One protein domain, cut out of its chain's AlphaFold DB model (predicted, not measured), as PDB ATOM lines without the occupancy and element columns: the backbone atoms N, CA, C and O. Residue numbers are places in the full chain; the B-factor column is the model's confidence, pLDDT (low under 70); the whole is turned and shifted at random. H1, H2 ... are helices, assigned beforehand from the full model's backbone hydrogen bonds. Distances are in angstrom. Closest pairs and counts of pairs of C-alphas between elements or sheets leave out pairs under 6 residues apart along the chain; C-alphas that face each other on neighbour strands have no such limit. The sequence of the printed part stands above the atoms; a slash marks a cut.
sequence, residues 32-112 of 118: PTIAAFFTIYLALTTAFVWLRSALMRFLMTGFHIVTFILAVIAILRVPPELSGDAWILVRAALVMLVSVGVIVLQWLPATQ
ATOM      1  N   PRO A  32     117.815 117.733 131.774       84.25
ATOM      2  CA  PRO A  32     117.263 118.655 130.776       84.25
ATOM      3  C   PRO A  32     117.640 120.120 131.027       84.25
ATOM      4  O   PRO A  32     117.909 120.862 130.086       84.25
ATOM      5  N   THR A  33     117.730 120.525 132.296       84.31
ATOM      6  CA  THR A  33     118.142 121.875 132.701       84.31
ATOM      7  C   THR A  33     119.581 122.187 132.292       84.31
ATOM      8  O   THR A  33     119.844 123.262 131.756       84.31
ATOM      9  N   ILE A  34     120.516 121.250 132.494       81.31
ATOM     10  CA  ILE A  34     121.924 121.439 132.112       81.31
ATOM     11  C   ILE A  34     122.062 121.460 130.585       81.31
ATOM     12  O   ILE A  34     122.770 122.307 130.038       81.31
ATOM     13  N   ALA A  35     121.333 120.589 129.882       84.19
ATOM     14  CA  ALA A  35     121.311 120.585 128.420       84.19
ATOM     15  C   ALA A  35     120.763 121.906 127.845       84.19
ATOM     16  O   ALA A  35     121.356 122.482 126.926       84.19
ATOM     17  N   ALA A  36     119.670 122.429 128.413       87.94
ATOM     18  CA  ALA A  36     119.116 123.729 128.041       87.94
ATOM     19  C   ALA A  36     120.120 124.865 128.301       87.94
ATOM     20  O   ALA A  36     120.320 125.716 127.433       87.94
ATOM     21  N   PHE A  37     120.809 124.844 129.444       87.56
ATOM     22  CA  PHE A  37     121.841 125.825 129.772       87.56
ATOM     23  C   PHE A  37     122.986 125.834 128.746       87.56
ATOM     24  O   PHE A  37     123.323 126.896 128.221       87.56
ATOM     25  N   PHE A  38     123.545 124.668 128.391       86.81
ATOM     26  CA  PHE A  38     124.593 124.582 127.362       86.81
ATOM     27  C   PHE A  38     124.111 125.063 125.994       86.81
ATOM     28  O   PHE A  38     124.852 125.741 125.280       86.81
ATOM     29  N   THR A  39     122.859 124.766 125.647       88.81
ATOM     30  CA  THR A  39     122.259 125.199 124.380       88.81
ATOM     31  C   THR A  39     122.138 126.722 124.320       88.81
ATOM     32  O   THR A  39     122.558 127.336 123.338       88.81
ATOM     33  N   ILE A  40     121.638 127.350 125.390       89.12
ATOM     34  CA  ILE A  40     121.549 128.814 125.507       89.12
ATOM     35  C   ILE A  40     122.946 129.440 125.443       89.12
ATOM     36  O   ILE A  40     123.150 130.418 124.722       89.12
ATOM     37  N   TYR A  41     123.922 128.861 126.142       90.00
ATOM     38  CA  TYR A  41     125.286 129.377 126.162       90.00
ATOM     39  C   TYR A  41     125.954 129.345 124.775       90.00
ATOM     40  O   TYR A  41     126.570 130.332 124.353       90.00
ATOM     41  N   LEU A  42     125.772 128.255 124.022       89.12
ATOM     42  CA  LEU A  42     126.223 128.152 122.629       89.12
ATOM     43  C   LEU A  42     125.516 129.153 121.719       89.12
ATOM     44  O   LEU A  42     126.172 129.790 120.890       89.12
ATOM     45  N   ALA A  43     124.201 129.311 121.874       90.62
ATOM     46  CA  ALA A  43     123.414 130.239 121.071       90.62
ATOM     47  C   ALA A  43     123.876 131.689 121.280       90.62
ATOM     48  O   ALA A  43     124.148 132.385 120.302       90.62
ATOM     49  N   LEU A  44     124.059 132.119 122.534       89.19
ATOM     50  CA  LEU A  44     124.565 133.456 122.863       89.19
ATOM     51  C   LEU A  44     125.997 133.669 122.355       89.19
ATOM     52  O   LEU A  44     126.293 134.704 121.759       89.19
ATOM     53  N   THR A  45     126.875 132.674 122.520       90.62
ATOM     54  CA  THR A  45     128.256 132.739 122.010       90.62
ATOM     55  C   THR A  45     128.279 132.880 120.490       90.62
ATOM     56  O   THR A  45     129.006 133.715 119.950       90.62
ATOM     57  N   THR A  46     127.463 132.094 119.792       90.44
ATOM     58  CA  THR A  46     127.355 132.146 118.331       90.44
ATOM     59  C   THR A  46     126.806 133.498 117.895       90.44
ATOM     60  O   THR A  46     127.418 134.171 117.070       90.44
ATOM     61  N   ALA A  47     125.713 133.957 118.502       90.25
ATOM     62  CA  ALA A  47     125.136 135.258 118.196       90.25
ATOM     63  C   ALA A  47     126.148 136.397 118.410       90.25
ATOM     64  O   ALA A  47     126.240 137.293 117.576       90.25
ATOM     65  N   PHE A  48     126.963 136.337 119.467       90.44
ATOM     66  CA  PHE A  48     128.028 137.312 119.714       90.44
ATOM     67  C   PHE A  48     129.082 137.327 118.598       90.44
ATOM     68  O   PHE A  48     129.448 138.398 118.113       90.44
ATOM     69  N   VAL A  49     129.542 136.153 118.154       89.62
ATOM     70  CA  VAL A  49     130.542 136.023 117.079       89.62
ATOM     71  C   VAL A  49     130.005 136.521 115.730       89.62
ATOM     72  O   VAL A  49     130.757 137.097 114.940       89.62
ATOM     73  N   TRP A  50     128.720 136.304 115.456       89.06
ATOM     74  CA  TRP A  50     128.120 136.585 114.151       89.06
ATOM     75  C   TRP A  50     127.561 138.000 114.020       89.06
ATOM     76  O   TRP A  50     127.815 138.651 113.009       89.06
ATOM     77  N   LEU A  51     126.826 138.485 115.025       89.62
ATOM     78  CA  LEU A  51     126.095 139.755 114.938       89.62
ATOM     79  C   LEU A  51     126.972 140.983 115.165       89.62
ATOM     80  O   LEU A  51     126.541 142.081 114.845       89.62
ATOM     81  N   ARG A  52     128.159 140.808 115.761       89.25
ATOM     82  CA  ARG A  52     129.121 141.889 116.048       89.25
ATOM     83  C   ARG A  52     128.503 143.108 116.741       89.25
ATOM     84  O   ARG A  52     128.992 144.219 116.604       89.25
ATOM     85  N   SER A  53     127.454 142.900 117.532       89.12
ATOM     86  CA  SER A  53     126.697 143.996 118.129       89.12
ATOM     87  C   SER A  53     127.088 144.249 119.583       89.12
ATOM     88  O   SER A  53     127.293 143.325 120.382       89.12
ATOM     89  N   ALA A  54     127.120 145.528 119.962       89.38
ATOM     90  CA  ALA A  54     127.327 145.944 121.348       89.38
ATOM     91  C   ALA A  54     126.228 145.414 122.289       89.38
ATOM     92  O   ALA A  54     126.513 145.096 123.445       89.38
ATOM     93  N   LEU A  55     124.996 145.254 121.788       90.69
ATOM     94  CA  LEU A  55     123.894 144.651 122.539       90.69
ATOM     95  C   LEU A  55     124.197 143.194 122.903       90.69
ATOM     96  O   LEU A  55     124.036 142.807 124.059       90.69
ATOM     97  N   MET A  56     124.680 142.392 121.950       91.56
ATOM     98  CA  MET A  56     125.000 140.991 122.221       91.56
ATOM     99  C   MET A  56     126.191 140.859 123.177       91.56
ATOM    100  O   MET A  56     126.172 140.003 124.061       91.56
ATOM    101  N   ARG A  57     127.183 141.760 123.079       92.38
ATOM    102  CA  ARG A  57     128.250 141.878 124.090       92.38
ATOM    103  C   ARG A  57     127.664 142.101 125.488       92.38
ATOM    104  O   ARG A  57     128.049 141.402 126.420       92.38
ATOM    105  N   PHE A  58     126.734 143.047 125.633       91.81
ATOM    106  CA  PHE A  58     126.115 143.367 126.922       91.81
ATOM    107  C   PHE A  58     125.311 142.192 127.494       91.81
ATOM    108  O   PHE A  58     125.492 141.843 128.660       91.81
ATOM    109  N   LEU A  59     124.481 141.535 126.676       91.69
ATOM    110  CA  LEU A  59     123.710 140.357 127.092       91.69
ATOM    111  C   LEU A  59     124.621 139.216 127.556       91.69
ATOM    112  O   LEU A  59     124.380 138.614 128.602       91.69
ATOM    113  N   MET A  60     125.699 138.956 126.816       91.75
ATOM    114  CA  MET A  60     126.663 137.917 127.165       91.75
ATOM    115  C   MET A  60     127.448 138.259 128.440       91.75
ATOM    116  O   MET A  60     127.674 137.388 129.280       91.75
ATOM    117  N   THR A  61     127.811 139.531 128.638       93.25
ATOM    118  CA  THR A  61     128.387 140.006 129.907       93.25
ATOM    119  C   THR A  61     127.409 139.783 131.066       93.25
ATOM    120  O   THR A  61     127.797 139.219 132.087       93.25
ATOM    121  N   GLY A  62     126.135 140.157 130.903       93.19
ATOM    122  CA  GLY A  62     125.093 139.945 131.913       93.19
ATOM    123  C   GLY A  62     124.903 138.468 132.267       93.19
ATOM    124  O   GLY A  62     124.881 138.117 133.446       93.19
ATOM    125  N   PHE A  63     124.864 137.590 131.261       92.00
ATOM    126  CA  PHE A  63     124.820 136.138 131.448       92.00
ATOM    127  C   PHE A  63     125.982 135.639 132.325       92.00
ATOM    128  O   PHE A  63     125.769 134.923 133.306       92.00
ATOM    129  N   HIS A  64     127.213 136.062 132.030       93.06
ATOM    130  CA  HIS A  64     128.384 135.643 132.803       93.06
ATOM    131  C   HIS A  64     128.424 136.215 134.220       93.06
ATOM    132  O   HIS A  64     128.844 135.499 135.131       93.06
ATOM    133  N   ILE A  65     127.940 137.442 134.435       94.69
ATOM    134  CA  ILE A  65     127.779 138.013 135.781       94.69
ATOM    135  C   ILE A  65     126.798 137.170 136.600       94.69
ATOM    136  O   ILE A  65     127.119 136.782 137.723       94.69
ATOM    137  N   VAL A  66     125.637 136.827 136.037       93.25
ATOM    138  CA  VAL A  66     124.653 135.972 136.722       93.25
ATOM    139  C   VAL A  66     125.260 134.609 137.047       93.25
ATOM    140  O   VAL A  66     125.158 134.145 138.180       93.25
ATOM    141  N   THR A  67     125.962 133.994 136.094       90.44
ATOM    142  CA  THR A  67     126.580 132.674 136.303       90.44
ATOM    143  C   THR A  67     127.682 132.731 137.368       90.44
ATOM    144  O   THR A  67     127.803 131.825 138.189       90.44
ATOM    145  N   PHE A  68     128.453 133.822 137.409       92.69
ATOM    146  CA  PHE A  68     129.452 134.070 138.447       92.69
ATOM    147  C   PHE A  68     128.808 134.197 139.833       92.69
ATOM    148  O   PHE A  68     129.261 133.552 140.774       92.69
ATOM    149  N   ILE A  69     127.729 134.978 139.961       93.06
ATOM    150  CA  ILE A  69     126.997 135.130 141.228       93.06
ATOM    151  C   ILE A  69     126.457 133.777 141.701       93.06
ATOM    152  O   ILE A  69     126.611 133.438 142.873       93.06
ATOM    153  N   LEU A  70     125.881 132.977 140.800       88.25
ATOM    154  CA  LEU A  70     125.403 131.633 141.130       88.25
ATOM    155  C   LEU A  70     126.538 130.723 141.618       88.25
ATOM    156  O   LEU A  70     126.363 130.012 142.606       88.25
ATOM    157  N   ALA A  71     127.714 130.784 140.990       88.88
ATOM    158  CA  ALA A  71     128.886 130.034 141.434       88.88
ATOM    159  C   ALA A  71     129.392 130.496 142.812       88.88
ATOM    160  O   ALA A  71     129.706 129.663 143.661       88.88
ATOM    161  N   VAL A  72     129.398 131.806 143.082       90.50
ATOM    162  CA  VAL A  72     129.726 132.348 144.411       90.50
ATOM    163  C   VAL A  72     128.727 131.860 145.460       90.50
ATOM    164  O   VAL A  72     129.138 131.410 146.528       90.50
ATOM    165  N   ILE A  73     127.424 131.885 145.164       86.94
ATOM    166  CA  ILE A  73     126.391 131.354 146.065       86.94
ATOM    167  C   ILE A  73     126.624 129.860 146.323       86.94
ATOM    168  O   ILE A  73     126.541 129.431 147.474       86.94
ATOM    169  N   ALA A  74     126.964 129.084 145.290       83.38
ATOM    170  CA  ALA A  74     127.264 127.661 145.427       83.38
ATOM    171  C   ALA A  74     128.466 127.396 146.352       83.38
ATOM    172  O   ALA A  74     128.429 126.443 147.122       83.38
ATOM    173  N   ILE A  75     129.492 128.254 146.331       83.75
ATOM    174  CA  ILE A  75     130.645 128.162 147.244       83.75
ATOM    175  C   ILE A  75     130.258 128.563 148.671       83.75
ATOM    176  O   ILE A  75     130.602 127.869 149.621       83.75
ATOM    177  N   LEU A  76     129.554 129.688 148.833       85.81
ATOM    178  CA  LEU A  76     129.287 130.272 150.151       85.81
ATOM    179  C   LEU A  76     128.189 129.550 150.931       85.81
ATOM    180  O   LEU A  76     128.191 129.583 152.159       85.81
ATOM    181  N   ARG A  77     127.210 128.971 150.234       81.44
ATOM    182  CA  ARG A  77     126.006 128.410 150.857       81.44
ATOM    183  C   ARG A  77     125.744 126.954 150.514       81.44
ATOM    184  O   ARG A  77     124.656 126.517 150.862       81.44
ATOM    185  N   VAL A  78     126.686 126.273 149.838       70.62
ATOM    186  CA  VAL A  78     126.617 124.885 149.326       70.62
ATOM    187  C   VAL A  78     125.195 124.330 149.407       70.62
ATOM    188  O   VAL A  78     124.807 123.846 150.473       70.62
ATOM    189  N   PRO A  79     124.394 124.457 148.329       69.88
ATOM    190  CA  PRO A  79     122.991 124.072 148.342       69.88
ATOM    191  C   PRO A  79     122.811 122.702 149.007       69.88
ATOM    192  O   PRO A  79     123.633 121.820 148.752       69.88
ATOM    193  N   PRO A  80     121.774 122.489 149.838       72.44
ATOM    194  CA  PRO A  80     121.597 121.228 150.566       72.44
ATOM    195  C   PRO A  80     121.659 120.001 149.646       72.44
ATOM    196  O   PRO A  80     122.260 118.986 149.988       72.44
ATOM    197  N   GLU A  81     121.127 120.162 148.435       69.69
ATOM    198  CA  GLU A  81     121.114 119.200 147.329       69.69
ATOM    199  C   GLU A  81     122.516 118.802 146.821       69.69
ATOM    200  O   GLU A  81     122.675 117.759 146.197       69.69
ATOM    201  N   LEU A  82     123.538 119.618 147.097       68.19
ATOM    202  CA  LEU A  82     124.924 119.479 146.636       68.19
ATOM    203  C   LEU A  82     125.918 119.263 147.792       68.19
ATOM    204  O   LEU A  82     127.123 119.185 147.567       68.19
ATOM    205  N   SER A  83     125.434 119.156 149.033       69.25
ATOM    206  CA  SER A  83     126.264 119.080 150.247       69.25
ATOM    207  C   SER A  83     127.160 117.832 150.348       69.25
ATOM    208  O   SER A  83     128.130 117.844 151.101       69.25
ATOM    209  N   GLY A  84     126.888 116.782 149.567       71.81
ATOM    210  CA  GLY A  84     127.714 115.567 149.473       71.81
ATOM    211  C   GLY A  84     128.666 115.526 148.271       71.81
ATOM    212  O   GLY A  84     129.342 114.521 148.056       71.81
ATOM    213  N   ASP A  85     128.704 116.581 147.460       79.50
ATOM    214  CA  ASP A  85     129.423 116.586 146.192       79.50
ATOM    215  C   ASP A  85     130.826 117.196 146.329       79.50
ATOM    216  O   ASP A  85     131.007 118.415 146.316       79.50
ATOM    217  N   ALA A  86     131.845 116.336 146.410       76.38
ATOM    218  CA  ALA A  86     133.242 116.741 146.600       76.38
ATOM    219  C   ALA A  86     133.791 117.664 145.491       76.38
ATOM    220  O   ALA A  86     134.794 118.350 145.695       76.38
ATOM    221  N   TRP A  87     133.143 117.712 144.323       82.31
ATOM    222  CA  TRP A  87     133.598 118.491 143.169       82.31
ATOM    223  C   TRP A  87     132.880 119.836 143.009       82.31
ATOM    224  O   TRP A  87     133.214 120.594 142.092       82.31
ATOM    225  N   ILE A  88     131.930 120.175 143.891       81.62
ATOM    226  CA  ILE A  88     131.134 121.404 143.755       81.62
ATOM    227  C   ILE A  88     132.000 122.667 143.769       81.62
ATOM    228  O   ILE A  88     131.805 123.556 142.940       81.62
ATOM    229  N   LEU A  89     133.015 122.711 144.635       82.94
ATOM    230  CA  LEU A  89     133.939 123.844 144.731       82.94
ATOM    231  C   LEU A  89     134.792 123.993 143.470       82.94
ATOM    232  O   LEU A  89     134.983 125.104 142.984       82.94
ATOM    233  N   VAL A  90     135.259 122.876 142.906       85.06
ATOM    234  CA  VAL A  90     136.048 122.874 141.666       85.06
ATOM    235  C   VAL A  90     135.194 123.358 140.498       85.06
ATOM    236  O   VAL A  90     135.615 124.246 139.760       85.06
ATOM    237  N   ARG A  91     133.967 122.838 140.351       84.94
ATOM    238  CA  ARG A  91     133.038 123.288 139.303       84.94
ATOM    239  C   ARG A  91     132.694 124.767 139.451       84.94
ATOM    240  O   ARG A  91     132.755 125.494 138.463       84.94
ATOM    241  N   ALA A  92     132.400 125.233 140.664       86.06
ATOM    242  CA  ALA A  92     132.105 126.640 140.911       86.06
ATOM    243  C   ALA A  92     133.309 127.547 140.597       86.06
ATOM    244  O   ALA A  92     133.148 128.555 139.909       86.06
ATOM    245  N   ALA A  93     134.521 127.163 141.006       88.06
ATOM    246  CA  ALA A  93     135.739 127.905 140.685       88.06
ATOM    247  C   ALA A  93     135.995 127.973 139.169       88.06
ATOM    248  O   ALA A  93     136.317 129.039 138.644       88.06
ATOM    249  N   LEU A  94     135.798 126.866 138.445       87.56
ATOM    250  CA  LEU A  94     135.920 126.835 136.985       87.56
ATOM    251  C   LEU A  94     134.898 127.756 136.311       87.56
ATOM    252  O   LEU A  94     135.266 128.528 135.427       87.56
ATOM    253  N   VAL A  95     133.639 127.729 136.758       89.00
ATOM    254  CA  VAL A  95     132.593 128.637 136.263       89.00
ATOM    255  C   VAL A  95     132.981 130.095 136.504       89.00
ATOM    256  O   VAL A  95     132.871 130.915 135.592       89.00
ATOM    257  N   MET A  96     133.490 130.425 137.694       91.69
ATOM    258  CA  MET A  96     133.956 131.778 138.002       91.69
ATOM    259  C   MET A  96     135.101 132.213 137.080       91.69
ATOM    260  O   MET A  96     135.040 133.306 136.517       91.69
ATOM    261  N   LEU A  97     136.114 131.362 136.891       91.94
ATOM    262  CA  LEU A  97     137.263 131.650 136.029       91.94
ATOM    263  C   LEU A  97     136.847 131.865 134.571       91.94
ATOM    264  O   LEU A  97     137.285 132.833 133.949       91.94
ATOM    265  N   VAL A  98     135.972 131.006 134.037       91.25
ATOM    266  CA  VAL A  98     135.447 131.149 132.671       91.25
ATOM    267  C   VAL A  98     134.648 132.443 132.539       91.25
ATOM    268  O   VAL A  98     134.884 133.199 131.599       91.25
ATOM    269  N   SER A  99     133.751 132.740 133.484       93.56
ATOM    270  CA  SER A  99     132.956 133.969 133.445       93.56
ATOM    271  C   SER A  99     133.820 135.225 133.479       93.56
ATOM    272  O   SER A  99     133.619 136.120 132.659       93.56
ATOM    273  N   VAL A 100     134.818 135.284 134.362       95.25
ATOM    274  CA  VAL A 100     135.751 136.418 134.416       95.25
ATOM    275  C   VAL A 100     136.559 136.517 133.123       95.25
ATOM    276  O   VAL A 100     136.643 137.598 132.542       95.25
ATOM    277  N   GLY A 101     137.111 135.401 132.639       94.38
ATOM    278  CA  GLY A 101     137.902 135.370 131.410       94.38
ATOM    279  C   GLY A 101     137.113 135.865 130.199       94.38
ATOM    280  O   GLY A 101     137.597 136.711 129.448       94.38
ATOM    281  N   VAL A 102     135.871 135.404 130.044       93.31
ATOM    282  CA  VAL A 102     134.980 135.849 128.967       93.31
ATOM    283  C   VAL A 102     134.660 137.339 129.085       93.31
ATOM    284  O   VAL A 102     134.794 138.059 128.094       93.31
ATOM    285  N   ILE A 103     134.286 137.823 130.275       94.75
ATOM    286  CA  ILE A 103     134.009 139.250 130.492       94.75
ATOM    287  C   ILE A 103     135.240 140.078 130.102       94.75
ATOM    288  O   ILE A 103     135.129 140.997 129.296       94.75
ATOM    289  N   VAL A 104     136.435 139.722 130.578       95.75
ATOM    290  CA  VAL A 104     137.664 140.443 130.214       95.75
ATOM    291  C   VAL A 104     137.855 140.467 128.696       95.75
ATOM    292  O   VAL A 104     138.003 141.544 128.118       95.75
ATOM    293  N   LEU A 105     137.783 139.313 128.024       94.69
ATOM    294  CA  LEU A 105     137.956 139.228 126.569       94.69
ATOM    295  C   LEU A 105     136.952 140.092 125.796       94.69
ATOM    296  O   LEU A 105     137.319 140.709 124.793       94.69
ATOM    297  N   GLN A 106     135.702 140.162 126.252       92.31
ATOM    298  CA  GLN A 106     134.648 140.953 125.613       92.31
ATOM    299  C   GLN A 106     134.906 142.459 125.661       92.31
ATOM    300  O   GLN A 106     134.519 143.183 124.739       92.31
ATOM    301  N   TRP A 107     135.574 142.921 126.715       93.75
ATOM    302  CA  TRP A 107     135.811 144.340 126.968       93.75
ATOM    303  C   TRP A 107     137.227 144.801 126.610       93.75
ATOM    304  O   TRP A 107     137.511 145.994 126.674       93.75
ATOM    305  N   LEU A 108     138.099 143.899 126.144       95.25
ATOM    306  CA  LEU A 108     139.395 144.285 125.590       95.25
ATOM    307  C   LEU A 108     139.238 145.174 124.339       95.25
ATOM    308  O   LEU A 108     138.366 144.914 123.500       95.25
ATOM    309  N   PRO A 109     140.146 146.149 124.115       93.12
ATOM    310  CA  PRO A 109     140.055 147.086 122.988       93.12
ATOM    311  C   PRO A 109     139.986 146.417 121.609       93.12
ATOM    312  O   PRO A 109     139.383 146.947 120.679       93.12
ATOM    313  N   ALA A 110     140.606 145.242 121.456       91.69
ATOM    314  CA  ALA A 110     140.560 144.477 120.211       91.69
ATOM    315  C   ALA A 110     139.141 143.996 119.865       91.69
ATOM    316  O   ALA A 110     138.776 144.003 118.692       91.69
ATOM    317  N   THR A 111     138.347 143.622 120.873       91.12
ATOM    318  CA  THR A 111     136.940 143.244 120.698       91.12
ATOM    319  C   THR A 111     136.078 144.469 120.449       91.12
ATOM    320  O   THR A 111     135.263 144.447 119.539       91.12
ATOM    321  N   GLN A 112     136.281 145.551 121.209       88.19
ATOM    322  CA  GLN A 112     135.514 146.793 121.047       88.19
ATOM    323  C   GLN A 112     135.604 147.322 119.612       88.19
ATOM    324  O   GLN A 112     134.598 147.387 118.916       88.19
TER     325      GLN A 112
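What this domain is: This is residues 32 to 112 of the 118 residues of an uncharacterized protein of Croceicoccus sp (UniProt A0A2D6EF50). Three long helices run back and forth in two successive hairpins that share H2: H3 packs on H2 side by side, while H1 splays away from H2 as a V, meeting it near their shared turn. The free end of H1, residues 32 to 39, sticks out, and the tiny H4 forms a hook after H3. The printed part has 81 residues, with four named helices in the order H1, H2, H3, H4 and no named strand; its class is all helix. It is only just loose, close to compact, with a radius of gyration of the C-alphas of 14.2 A, and its outline is only just flat, spanning 42 by 27 by 15 A.

Where its parts are: H1, residues 32 to 51, begins at C-alpha 32 (117.263, 118.655, 130.776) and is 27.8 A long. H2, residues 54 to 77, is 34.4 A long and ends at C-alpha 77 (126.006, 128.410, 150.857). H3, residues 88 to 107, is 28.8 A long. H4, residues 109 to 112, ends at C-alpha 112 (135.514, 146.793, 121.047).

How they stand to each other: H1 and H2 form a helical hairpin at a shallow tilt of 32 degrees, opposite ways. They touch through residues 44 to 48 of H1 and 56 to 60 of H2 alone; the closest C-alphas, of Phe 48 and Met 56, are 5.4 A apart. H2 and H3 form a second helical hairpin and touch with 28 pairs of C-alphas within 8 A, the closest being those of Ala 71 and Ala 92, 4.7 A apart. Their tilt is shallow, 23 degrees, opposite ways. H1 and H3 are apart. H3 and H4 are close but not clearly touching, with the closest C-alphas, of Leu 105 and Thr 111, 7.2 A apart. In H1, H2 and H3 every O i to N i+4 pair is within hydrogen-bond range; H4 is too short for such a pair.

The domain as a whole: The two C-alphas farthest apart, of Gly 84 and Ala 110, are 43.1 A apart. The printed part has no cut. The links H1 to H2 and H3 to H4 are tight, and H2 to H3, with 10 residues, is short. The mean pLDDT of the printed part is 87.7; residue 79 and residues 81 to 83 are under 70.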